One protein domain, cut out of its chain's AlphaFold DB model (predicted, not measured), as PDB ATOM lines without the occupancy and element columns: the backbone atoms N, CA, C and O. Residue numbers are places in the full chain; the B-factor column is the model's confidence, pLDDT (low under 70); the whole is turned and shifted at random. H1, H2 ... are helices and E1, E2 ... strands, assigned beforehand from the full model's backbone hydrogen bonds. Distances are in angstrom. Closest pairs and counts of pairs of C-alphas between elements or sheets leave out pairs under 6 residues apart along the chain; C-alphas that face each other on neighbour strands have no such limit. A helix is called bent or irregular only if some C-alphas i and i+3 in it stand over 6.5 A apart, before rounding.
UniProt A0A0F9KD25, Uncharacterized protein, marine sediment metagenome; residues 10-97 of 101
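What this domain is: This is residues 10 to 97 of the 101 residues of an uncharacterized protein of marine sediment metagenome (UniProt A0A0F9KD25). Two short strands, E1 and E3, pair near the middle of a small mixed domain, and a long bent strand, E2, runs near E1. Helices are set loosely round these strands: H2 packs on E1 and E2, H4 packs on E3, H1 meets E2 near its first residues, and no helix touches another. The printed part has 88 residues with four named helices and three named strands, in the order H1 E1 H2 E2 H3 H4 E3; the sheet, E1 - E3, is antiparallel, and under half of the residues are in named elements. The whole is compact, with a radius of gyration of the C-alphas of 12.8 A, and rounded, spanning 33 by 28 by 27 A.

How they stand to each other: E1, residues 37 to 39, and E3, residues 86 to 88, are antiparallel neighbours at 121 degrees, with N 38 and O 86 within hydrogen-bond range at 2.8 A. H4, residues 77 to 83, has its closest C-alphas to E3 at Tyr 80 and His 86, 5.3 A. E2, residues 60 to 67, pairs with no named strand and bends by 50 degrees at residue 64; its residues 65 to 66 pair antiparallel with residues 95 to 96. H2, residues 42 to 51, comes closest to E2 at the C-alphas of Ala 45 and Val 62, 6.7 A. H3, residues 71 to 74, comes closest to E3 at the C-alphas of Asp 74 and Leu 88, 5.7 A. H1, residues 11 to 18, is apart from H2. Every O i to N i+4 pair is within hydrogen-bond range in H1 and H2; H4 has 1 of 3, and 1 of 4 O i to N i+3 pairs, and H3 is too short for an O i to N i+4 pair.

Where its parts are: H1 begins at C-alpha 11 (-7.147, 27.951, 22.425) and is 10.3 A long. E2 measures 20.5 A, H2 14.1 A and H4 10.3 A; H4 is irregular, C-alphas 78 and 81 being 7.1 A apart. E1 measures 7.0 A, H3 5.4 A and E3 6.6 A, E3 ending at C-alpha 88 (-8.356, 14.642, 36.172).

The domain as a whole: The C-alphas farthest apart, those of Pro 21 and Ser 82, are 36.2 A apart. The printed part has no cut, and the link from H1 to E1, 18 residues, is long. The mean pLDDT of the printed part is 74.3, with residues 12 to 35 and 90 to 97 under 70.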
ATOM      1  N   ASN A  10      -6.554  23.520  24.083       77.56
ATOM      2  CA  ASN A  10      -6.467  24.183  22.789       77.56
ATOM      3  C   ASN A  10      -7.222  25.514  22.849       77.56
ATOM      4  O   ASN A  10      -8.385  25.533  23.253       77.56
ATOM      5  N   LYS A  11      -6.570  26.604  22.427       71.19
ATOM      6  CA  LYS A  11      -7.147  27.951  22.425       71.19
ATOM      7  C   LYS A  11      -8.529  28.026  21.795       71.19
ATOM      8  O   LYS A  11      -9.445  28.507  22.447       71.19
ATOM      9  N   SER A  12      -8.687  27.510  20.579       69.56
ATOM     10  CA  SER A  12      -9.965  27.594  19.867       69.56
ATOM     11  C   SER A  12     -11.085  26.902  20.646       69.56
ATOM     12  O   SER A  12     -12.113  27.505  20.911       69.56
ATOM     13  N   SER A  13     -10.841  25.681  21.128       67.69
ATOM     14  CA  SER A  13     -11.854  24.906  21.851       67.69
ATOM     15  C   SER A  13     -12.208  25.499  23.215       67.69
ATOM     16  O   SER A  13     -13.355  25.400  23.634       67.69
ATOM     17  N   TYR A  14     -11.239  26.081  23.923       65.94
ATOM     18  CA  TYR A  14     -11.462  26.627  25.260       65.94
ATOM     19  C   TYR A  14     -12.022  28.041  25.254       65.94
ATOM     20  O   TYR A  14     -12.900  28.317  26.064       65.94
ATOM     21  N   ASP A  15     -11.563  28.916  24.358       66.75
ATOM     22  CA  ASP A  15     -12.136  30.257  24.222       66.75
ATOM     23  C   ASP A  15     -13.617  30.154  23.806       66.75
ATOM     24  O   ASP A  15     -14.459  30.823  24.393       66.75
ATOM     25  N   GLU A  16     -13.965  29.238  22.889       65.25
ATOM     26  CA  GLU A  16     -15.365  28.960  22.522       65.25
ATOM     27  C   GLU A  16     -16.193  28.362  23.670       65.25
ATOM     28  O   GLU A  16     -17.409  28.546  23.726       65.25
ATOM     29  N   ALA A  17     -15.565  27.602  24.567       64.69
ATOM     30  CA  ALA A  17     -16.245  26.981  25.699       64.69
ATOM     31  C   ALA A  17     -16.432  27.963  26.872       64.69
ATOM     32  O   ALA A  17     -17.440  27.891  27.564       64.69
ATOM     33  N   LEU A  18     -15.500  28.906  27.051       63.38
ATOM     34  CA  LEU A  18     -15.561  29.985  28.042       63.38
ATOM     35  C   LEU A  18     -16.615  31.053  27.719       63.38
ATOM     36  O   LEU A  18     -17.091  31.725  28.631       63.38
ATOM     37  N   ASP A  19     -16.966  31.218  26.443       64.62
ATOM     38  CA  ASP A  19     -18.000  32.163  25.997       64.62
ATOM     39  C   ASP A  19     -19.428  31.612  26.197       64.62
ATOM     40  O   ASP A  19     -20.417  32.337  26.097       64.62
ATOM     41  N   LYS A  20     -19.559  30.314  26.511       60.38
ATOM     42  CA  LYS A  20     -20.854  29.671  26.753       60.38
ATOM     43  C   LYS A  20     -21.290  29.861  28.212       60.38
ATOM     44  O   LYS A  20     -20.470  29.749  29.119       60.38
ATOM     45  N   PRO A  21     -22.586  30.127  28.462       53.53
ATOM     46  CA  PRO A  21     -23.106  30.359  29.810       53.53
ATOM     47  C   PRO A  21     -23.141  29.094  30.680       53.53
ATOM     48  O   PRO A  21     -23.228  29.205  31.901       53.53
ATOM     49  N   ASP A  22     -23.084  27.910  30.066       57.22
ATOM     50  CA  ASP A  22     -23.162  26.628  30.756       57.22
ATOM     51  C   ASP A  22     -21.784  26.116  31.203       57.22
ATOM     52  O   ASP A  22     -20.809  26.224  30.451       57.22
ATOM     53  N   PRO A  23     -21.690  25.486  32.389       58.00
ATOM     54  CA  PRO A  23     -20.467  24.836  32.831       58.00
ATOM     55  C   PRO A  23     -20.064  23.743  31.836       58.00
ATOM     56  O   PRO A  23     -20.839  22.848  31.482       58.00
ATOM     57  N   VAL A  24     -18.820  23.818  31.371       59.03
ATOM     58  CA  VAL A  24     -18.279  22.874  30.398       59.03
ATOM     59  C   VAL A  24     -17.957  21.578  31.128       59.03
ATOM     60  O   VAL A  24     -17.004  21.490  31.901       59.03
ATOM     61  N   LYS A  25     -18.727  20.526  30.853       54.59
ATOM     62  CA  LYS A  25     -18.365  19.184  31.306       54.59
ATOM     63  C   LYS A  25     -17.115  18.738  30.560       54.59
ATOM     64  O   LYS A  25     -17.188  18.332  29.399       54.59
ATOM     65  N   LYS A  26     -15.960  18.796  31.220       56.47
ATOM     66  CA  LYS A  26     -14.798  18.061  30.736       56.47
ATOM     67  C   LYS A  26     -15.108  16.574  30.775       56.47
ATOM     68  O   LYS A  26     -15.587  16.046  31.774       56.47
ATOM     69  N   ILE A  27     -14.805  15.905  29.673       52.78
ATOM     70  CA  ILE A  27     -14.828  14.453  29.615       52.78
ATOM     71  C   ILE A  27     -13.700  13.990  30.544       52.78
ATOM     72  O   ILE A  27     -12.547  14.334  30.304       52.78
ATOM     73  N   GLY A  28     -14.015  13.313  31.649       51.66
ATOM     74  CA  GLY A  28     -13.000  12.719  32.529       51.66
ATOM     75  C   GLY A  28     -12.231  11.589  31.831       51.66
ATOM     76  O   GLY A  28     -12.298  11.443  30.610       51.66
ATOM     77  N   ARG A  29     -11.497  10.764  32.588       53.78
ATOM     78  CA  ARG A  29     -10.847   9.563  32.032       53.78
ATOM     79  C   ARG A  29     -11.857   8.683  31.270       53.78
ATOM     80  O   ARG A  29     -12.800   8.162  31.850       53.78
ATOM     81  N   THR A  30     -11.646   8.505  29.973       57.00
ATOM     82  CA  THR A  30     -12.325   7.519  29.122       57.00
ATOM     83  C   THR A  30     -11.289   6.548  28.565       57.00
ATOM     84  O   THR A  30     -10.088   6.768  28.710       57.00
ATOM     85  N   ALA A  31     -11.738   5.492  27.881       55.00
ATOM     86  CA  ALA A  31     -10.838   4.568  27.187       55.00
ATOM     87  C   ALA A  31      -9.912   5.271  26.170       55.00
ATOM     88  O   ALA A  31      -8.842   4.757  25.860       55.00
ATOM     89  N   GLU A  32     -10.308   6.447  25.674       54.06
ATOM     90  CA  GLU A  32      -9.612   7.191  24.621       54.06
ATOM     91  C   GLU A  32      -8.945   8.481  25.133       54.06
ATOM     92  O   GLU A  32      -8.218   9.144  24.395       54.06
ATOM     93  N   TYR A  33      -9.176   8.864  26.393       60.91
ATOM     94  CA  TYR A  33      -8.727  10.144  26.936       60.91
ATOM     95  C   TYR A  33      -8.419  10.046  28.426       60.91
ATOM     96  O   TYR A  33      -9.286   9.705  29.215       60.91
ATOM     97  N   ASN A  34      -7.218  10.434  28.851       63.47
ATOM     98  CA  ASN A  34      -6.775  10.264  30.241       63.47
ATOM     99  C   ASN A  34      -7.254  11.361  31.221       63.47
ATOM    100  O   ASN A  34      -6.631  11.564  32.258       63.47
ATOM    101  N   GLY A  35      -8.348  12.071  30.926       63.69
ATOM    102  CA  GLY A  35      -8.933  13.091  31.816       63.69
ATOM    103  C   GLY A  35      -8.331  14.491  31.662       63.69
ATOM    104  O   GLY A  35      -8.959  15.489  31.999       63.69
ATOM    105  N   GLY A  36      -7.181  14.609  31.004       78.50
ATOM    106  CA  GLY A  36      -6.503  15.883  30.790       78.50
ATOM    107  C   GLY A  36      -5.615  16.266  31.961       78.50
ATOM    108  O   GLY A  36      -5.811  15.824  33.090       78.50
ATOM    109  N   CYS A  37      -4.613  17.080  31.655       85.69
ATOM    110  CA  CYS A  37      -3.564  17.444  32.592       85.69
ATOM    111  C   CYS A  37      -4.036  18.551  33.538       85.69
ATOM    112  O   CYS A  37      -4.613  19.546  33.079       85.69
ATOM    113  N   CYS A  38      -3.754  18.395  34.827       88.06
ATOM    114  CA  CYS A  38      -3.932  19.411  35.849       88.06
ATOM    115  C   CYS A  38      -2.667  19.609  36.702       88.06
ATOM    116  O   CYS A  38      -1.893  18.680  36.947       88.06
ATOM    117  N   TRP A  39      -2.473  20.850  37.138       90.88
ATOM    118  CA  TRP A  39      -1.362  21.304  37.971       90.88
ATOM    119  C   TRP A  39      -1.883  22.172  39.116       90.88
ATOM    120  O   TRP A  39      -2.873  22.892  38.928       90.88
ATOM    121  N   PRO A  40      -1.215  22.156  40.280       88.38
ATOM    122  CA  PRO A  40      -1.610  22.997  41.400       88.38
ATOM    123  C   PRO A  40      -1.231  24.467  41.174       88.38
ATOM    124  O   PRO A  40      -1.898  25.352  41.709       88.38
ATOM    125  N   THR A  41      -0.218  24.756  40.344       90.31
ATOM    126  CA  THR A  41       0.213  26.130  40.040       90.31
ATOM    127  C   THR A  41       0.282  26.438  38.541       90.31
ATOM    128  O   THR A  41       0.492  25.558  37.701       90.31
ATOM    129  N   TYR A  42       0.118  27.723  38.202       88.75
ATOM    130  CA  TYR A  42       0.263  28.218  36.830       88.75
ATOM    131  C   TYR A  42       1.682  27.999  36.301       88.75
ATOM    132  O   TYR A  42       1.851  27.595  35.153       88.75
ATOM    133  N   ASP A  43       2.695  28.259  37.132       91.56
ATOM    134  CA  ASP A  43       4.102  28.137  36.753       91.56
ATOM    135  C   ASP A  43       4.479  26.700  36.386       91.56
ATOM    136  O   ASP A  43       5.166  26.496  35.388       91.56
ATOM    137  N   GLU A  44       3.976  25.697  37.112       91.12
ATOM    138  CA  GLU A  44       4.197  24.287  36.767       91.12
ATOM    139  C   GLU A  44       3.532  23.914  35.442       91.12
ATOM    140  O   GLU A  44       4.175  23.320  34.571       91.12
ATOM    141  N   ALA A  45       2.274  24.326  35.246       89.25
ATOM    142  CA  ALA A  45       1.566  24.107  33.989       89.25
ATOM    143  C   ALA A  45       2.300  24.767  32.815       89.25
ATOM    144  O   ALA A  45       2.490  24.160  31.759       89.25
ATOM    145  N   LYS A  46       2.752  26.010  33.004       91.38
ATOM    146  CA  LYS A  46       3.479  26.767  31.989       91.38
ATOM    147  C   LYS A  46       4.831  26.131  31.678       91.38
ATOM    148  O   LYS A  46       5.126  25.915  30.506       91.38
ATOM    149  N   ALA A  47       5.616  25.781  32.694       92.25
ATOM    150  CA  ALA A  47       6.909  25.130  32.517       92.25
ATOM    151  C   ALA A  47       6.773  23.798  31.768       92.25
ATOM    152  O   ALA A  47       7.567  23.508  30.870       92.25
ATOM    153  N   TRP A  48       5.737  23.012  32.081       92.38
ATOM    154  CA  TRP A  48       5.448  21.775  31.365       92.38
ATOM    155  C   TRP A  48       5.079  22.038  29.901       92.38
ATOM    156  O   TRP A  48       5.629  21.402  29.002       92.38
ATOM    157  N   VAL A  49       4.187  22.997  29.640       90.38
ATOM    158  CA  VAL A  49       3.766  23.359  28.278       90.38
ATOM    159  C   VAL A  49       4.936  23.889  27.444       90.38
ATOM    160  O   VAL A  49       5.073  23.496  26.288       90.38
ATOM    161  N   ASP A  50       5.789  24.746  28.009       90.88
ATOM    162  CA  ASP A  50       6.971  25.282  27.327       90.88
ATOM    163  C   ASP A  50       7.989  24.170  27.018       90.88
ATOM    164  O   ASP A  50       8.518  24.106  25.905       90.88
ATOM    165  N   LYS A  51       8.208  23.241  27.961       90.56
ATOM    166  CA  LYS A  51       9.103  22.086  27.782       90.56
ATOM    167  C   LYS A  51       8.615  21.130  26.689       90.56
ATOM    168  O   LYS A  51       9.410  20.723  25.846       90.56
ATOM    169  N   ASN A  52       7.323  20.798  26.684       89.00
ATOM    170  CA  ASN A  52       6.730  19.790  25.792       89.00
ATOM    171  C   ASN A  52       6.070  20.414  24.548       89.00
ATOM    172  O   ASN A  52       5.351  19.751  23.802       89.00
ATOM    173  N   ARG A  53       6.310  21.707  24.283       85.88
ATOM    174  CA  ARG A  53       5.620  22.482  23.238       85.88
ATOM    175  C   ARG A  53       5.629  21.816  21.863       85.88
ATOM    176  O   ARG A  53       4.645  21.948  21.134       85.88
ATOM    177  N   LYS A  54       6.739  21.153  21.513       86.75
ATOM    178  CA  LYS A  54       6.966  20.483  20.218       86.75
ATOM    179  C   LYS A  54       6.139  19.208  20.040       86.75
ATOM    180  O   LYS A  54       5.909  18.803  18.909       86.75
ATOM    181  N   GLU A  55       5.712  18.594  21.138       86.56
ATOM    182  CA  GLU A  55       4.942  17.346  21.154       86.56
ATOM    183  C   GLU A  55       3.431  17.611  21.168       86.56
ATOM    184  O   GLU A  55       2.632  16.721  20.887       86.56
ATOM    185  N   ILE A  56       3.024  18.852  21.453       83.00
ATOM    186  CA  ILE A  56       1.621  19.260  21.507       83.00
ATOM    187  C   ILE A  56       1.146  19.636  20.088       83.00
ATOM    188  O   ILE A  56       1.610  20.643  19.546       83.00
ATOM    189  N   PRO A  57       0.179  18.907  19.491       83.12
ATOM    190  CA  PRO A  57      -0.226  19.075  18.087       83.12
ATOM    191  C   PRO A  57      -1.121  20.303  17.823       83.12
ATOM    192  O   PRO A  57      -1.699  20.441  16.749       83.12
ATOM    193  N   TYR A  58      -1.266  21.199  18.799       81.69
ATOM    194  CA  TYR A  58      -2.089  22.410  18.728       81.69
ATOM    195  C   TYR A  58      -1.388  23.579  19.428       81.69
ATOM    196  O   TYR A  58      -0.245  23.449  19.856       81.69
ATOM    197  N   VAL A  59      -2.028  24.748  19.529       82.62
ATOM    198  CA  VAL A  59      -1.523  25.878  20.330       82.62
ATOM    199  C   VAL A  59      -2.074  25.764  21.757       82.62
ATOM    200  O   VAL A  59      -3.244  26.097  21.967       82.62
ATOM    201  N   PRO A  60      -1.289  25.255  22.729       84.06
ATOM    202  CA  PRO A  60      -1.738  25.125  24.102       84.06
ATOM    203  C   PRO A  60      -1.806  26.497  24.763       84.06
ATOM    204  O   PRO A  60      -0.922  27.338  24.584       84.06
ATOM    205  N   GLN A  61      -2.832  26.692  25.580       84.75
ATOM    206  CA  GLN A  61      -2.854  27.713  26.619       84.75
ATOM    207  C   GLN A  61      -3.180  27.066  27.961       84.75
ATOM    208  O   GLN A  61      -3.797  26.000  28.016       84.75
ATOM    209  N   VAL A  62      -2.726  27.714  29.030       86.00
ATOM    210  CA  VAL A  62      -3.031  27.319  30.403       86.00
ATOM    211  C   VAL A  62      -4.303  28.041  30.833       86.00
ATOM    212  O   VAL A  62      -4.422  29.252  30.661       86.00
ATOM    213  N   TYR A  63      -5.238  27.288  31.395       82.00
ATOM    214  CA  TYR A  63      -6.526  27.762  31.882       82.00
ATOM    215  C   TYR A  63      -6.679  27.440  33.355       82.00
ATOM    216  O   TYR A  63      -6.172  26.423  33.828       82.00
ATOM    217  N   VAL A  64      -7.429  28.285  34.048       83.31
ATOM    218  CA  VAL A  64      -7.865  28.035  35.418       83.31
ATOM    219  C   VAL A  64      -9.186  27.280  35.377       83.31
ATOM    220  O   VAL A  64     -10.106  27.660  34.652       83.31
ATOM    221  N   ILE A  65      -9.273  26.217  36.163       78.81
ATOM    222  CA  ILE A  65     -10.492  25.447  36.372       78.81
ATOM    223  C   ILE A  65     -10.739  25.270  37.869       78.81
ATOM    224  O   ILE A  65      -9.804  25.295  38.674       78.81
ATOM    225  N   VAL A  66     -12.001  25.083  38.234       79.75
ATOM    226  CA  VAL A  66     -12.410  24.814  39.611       79.75
ATOM    227  C   VAL A  66     -12.857  23.362  39.720       79.75
ATOM    228  O   VAL A  66     -13.749  22.918  38.997       79.75
ATOM    229  N   LEU A  67     -12.213  22.624  40.621       77.88
ATOM    230  CA  LEU A  67     -12.603  21.271  41.001       77.88
ATOM    231  C   LEU A  67     -13.698  21.360  42.071       77.88
ATOM    232  O   LEU A  67     -13.463  22.018  43.090       77.88
ATOM    233  N   PRO A  68     -14.878  20.752  41.871       72.31
ATOM    234  CA  PRO A  68     -16.024  20.924  42.763       72.31
ATOM    235  C   PRO A  68     -15.846  20.214  44.115       72.31
ATOM    236  O   PRO A  68     -16.354  20.707  45.128       72.31
ATOM    237  N   ASN A  69     -15.109  19.098  44.161       76.00
ATOM    238  CA  ASN A  69     -14.953  18.297  45.374       76.00
ATOM    239  C   ASN A  69     -13.659  18.659  46.101       76.00
ATOM    240  O   ASN A  69     -13.683  19.429  47.069       76.00
ATOM    241  N   SER A  70     -12.538  18.101  45.638       78.12
ATOM    242  CA  SER A  70     -11.196  18.322  46.165       78.12
ATOM    243  C   SER A  70     -10.139  17.781  45.202       78.12
ATOM    244  O   SER A  70     -10.397  16.877  44.413       78.12
ATOM    245  N   TRP A  71      -8.907  18.282  45.319       82.12
ATOM    246  CA  TRP A  71      -7.765  17.786  44.547       82.12
ATOM    247  C   TRP A  71      -7.628  16.257  44.551       82.12
ATOM    248  O   TRP A  71      -7.409  15.658  43.507       82.12
ATOM    249  N   LYS A  72      -7.766  15.614  45.715       81.69
ATOM    250  CA  LYS A  72      -7.561  14.161  45.853       81.69
ATOM    251  C   LYS A  72      -8.693  13.332  45.250       81.69
ATOM    252  O   LYS A  72      -8.480  12.175  44.916       81.69
ATOM    253  N   GLU A  73      -9.892  13.897  45.182       77.31
ATOM    254  CA  GLU A  73     -11.077  13.218  44.652       77.31
ATOM    255  C   GLU A  73     -11.180  13.395  43.137       77.31
ATOM    256  O   GLU A  73     -11.586  12.478  42.428       77.31
ATOM    257  N   ASP A  74     -10.741  14.553  42.643       76.94
ATOM    258  CA  ASP A  74     -10.903  14.948  41.249       76.94
ATOM    259  C   ASP A  74      -9.594  14.821  40.443       76.94
ATOM    260  O   ASP A  74      -9.587  15.081  39.238       76.94
ATOM    261  N   THR A  75      -8.477  14.407  41.061       80.56
ATOM    262  CA  THR A  75      -7.188  14.170  40.383       80.56
ATOM    263  C   THR A  75      -6.498  12.880  40.834       80.56
ATOM    264  O   THR A  75      -6.722  12.388  41.935       80.56
ATOM    265  N   SER A  76      -5.650  12.316  39.969       80.75
ATOM    266  CA  SER A  76      -4.811  11.144  40.249       80.75
ATOM    267  C   SER A  76      -3.340  11.545  40.308       80.75
ATOM    268  O   SER A  76      -2.820  12.179  39.385       80.75
ATOM    269  N   ASP A  77      -2.681  11.148  41.400       73.56
ATOM    270  CA  ASP A  77      -1.244  11.325  41.650       73.56
ATOM    271  C   ASP A  77      -0.363  10.403  40.788       73.56
ATOM    272  O   ASP A  77       0.791  10.733  40.523       73.56
ATOM    273  N   ASP A  78      -0.906   9.293  40.274       74.56
ATOM    274  CA  ASP A  78      -0.153   8.256  39.548       74.56
ATOM    275  C   ASP A  78       0.567   8.759  38.287       74.56
ATOM    276  O   ASP A  78       1.481   8.104  37.785       74.56
ATOM    277  N   THR A  79       0.164   9.909  37.740       75.06
ATOM    278  CA  THR A  79       0.806  10.478  36.550       75.06
ATOM    279  C   THR A  79       1.892  11.496  36.865       75.06
ATOM    280  O   THR A  79       2.678  11.808  35.972       75.06
ATOM    281  N   TYR A  80       2.002  11.996  38.099       81.19
ATOM    282  CA  TYR A  80       2.889  13.125  38.378       81.19
ATOM    283  C   TYR A  80       4.372  12.757  38.270       81.19
ATOM    284  O   TYR A  80       5.114  13.426  37.555       81.19
ATOM    285  N   GLU A  81       4.802  11.650  38.879       79.38
ATOM    286  CA  GLU A  81       6.214  11.237  38.852       79.38
ATOM    287  C   GLU A  81       6.710  10.885  37.442       79.38
ATOM    288  O   GLU A  81       7.860  11.149  37.095       79.38
ATOM    289  N   SER A  82       5.840  10.308  36.608       82.06
ATOM    290  CA  SER A  82       6.203   9.882  35.252       82.06
ATOM    291  C   SER A  82       6.022  10.981  34.205       82.06
ATOM    292  O   SER A  82       6.814  11.061  33.268       82.06
ATOM    293  N   GLN A  83       4.979  11.803  34.335       80.69
ATOM    294  CA  GLN A  83       4.546  12.731  33.288       80.69
ATOM    295  C   GLN A  83       4.694  14.199  33.687       80.69
ATOM    296  O   GLN A  83       4.676  15.055  32.810       80.69
ATOM    297  N   GLY A  84       4.848  14.526  34.973       83.62
ATOM    298  CA  GLY A  84       4.922  15.905  35.465       83.62
ATOM    299  C   GLY A  84       3.577  16.638  35.493       83.62
ATOM    300  O   GLY A  84       3.562  17.867  35.446       83.62
ATOM    301  N   PHE A  85       2.456  15.908  35.516       85.81
ATOM    302  CA  PHE A  85       1.104  16.447  35.696       85.81
ATOM    303  C   PHE A  85       0.198  15.442  36.413       85.81
ATOM    304  O   PHE A  85       0.418  14.232  36.336       85.81
ATOM    305  N   HIS A  86      -0.861  15.934  37.051       86.38
ATOM    306  CA  HIS A  86      -1.928  15.092  37.587       86.38
ATOM    307  C   HIS A  86      -3.007  14.912  36.525       86.38
ATOM    308  O   HIS A  86      -3.245  15.794  35.700       86.38
ATOM    309  N   SER A  87      -3.635  13.745  36.490       84.12
ATOM    310  CA  SER A  87      -4.758  13.514  35.579       84.12
ATOM    311  C   SER A  87      -6.062  13.824  36.287       84.12
ATOM    312  O   SER A  87      -6.237  13.377  37.418       84.12
ATOM    313  N   LEU A  88      -7.008  14.479  35.619       78.75
ATOM    314  CA  LEU A  88      -8.356  14.642  36.172       78.75
ATOM    315  C   LEU A  88      -9.100  13.292  36.222       78.75
ATOM    316  O   LEU A  88      -9.094  12.526  35.253       78.75
ATOM    317  N   LEU A  89      -9.748  13.003  37.349       73.31
ATOM    318  CA  LEU A  89     -10.602  11.833  37.572       73.31
ATOM    319  C   LEU A  89     -12.064  12.133  37.164       73.31
ATOM    320  O   LEU A  89     -12.461  13.285  37.004       73.31
ATOM    321  N   THR A  90     -12.849  11.092  36.869       60.53
ATOM    322  CA  THR A  90     -14.187  11.164  36.235       60.53
ATOM    323  C   THR A  90     -15.308  11.735  37.124       60.53
ATOM    324  O   THR A  90     -15.178  11.762  38.339       60.53
ATOM    325  N   ASP A  91     -16.417  12.160  36.493       54.72
ATOM    326  CA  ASP A  91     -17.657  12.754  37.060       54.72
ATOM    327  C   ASP A  91     -17.567  14.160  37.690       54.72
ATOM    328  O   ASP A  91     -18.571  14.712  38.144       54.72
ATOM    329  N   SER A  92     -16.410  14.817  37.622       47.91
ATOM    330  CA  SER A  92     -16.287  16.222  38.026       47.91
ATOM    331  C   SER A  92     -17.005  17.180  37.070       47.91
ATOM    332  O   SER A  92     -16.647  17.307  35.896       47.91
ATOM    333  N   ILE A  93     -17.985  17.924  37.589       54.75
ATOM    334  CA  ILE A  93     -18.486  19.140  36.939       54.75
ATOM    335  C   ILE A  93     -17.391  20.193  37.082       54.75
ATOM    336  O   ILE A  93     -17.181  20.725  38.166       54.75
ATOM    337  N   ILE A  94     -16.666  20.465  36.000       56.44
ATOM    338  CA  ILE A  94     -15.637  21.497  36.012       56.44
ATOM    339  C   ILE A  94     -16.290  22.831  35.681       56.44
ATOM    340  O   ILE A  94     -16.786  23.047  34.576       56.44
ATOM    341  N   GLU A  95     -16.270  23.740  36.645       58.44
ATOM    342  CA  GLU A  95     -16.627  25.126  36.396       58.44
ATOM    343  C   GLU A  95     -15.379  25.854  35.898       58.44
ATOM    344  O   GLU A  95     -14.310  25.834  36.518       58.44
ATOM    345  N   HIS A  96     -15.494  26.473  34.728       55.38
ATOM    346  CA  HIS A  96     -14.466  27.389  34.268       55.38
ATOM    347  C   HIS A  96     -14.527  28.652  35.132       55.38
ATOM    348  O   HIS A  96     -15.607  29.211  35.331       55.38
ATOM    349  N   CYS A  97     -13.379  29.151  35.601       51.03
ATOM    350  CA  CYS A  97     -13.340  30.511  36.131       51.03
ATOM    351  C   CYS A  97     -13.720  31.465  34.993       51.03
ATOM    352  O   CYS A  97     -13.045  31.496  33.959       51.03
TER     353      CYS A  97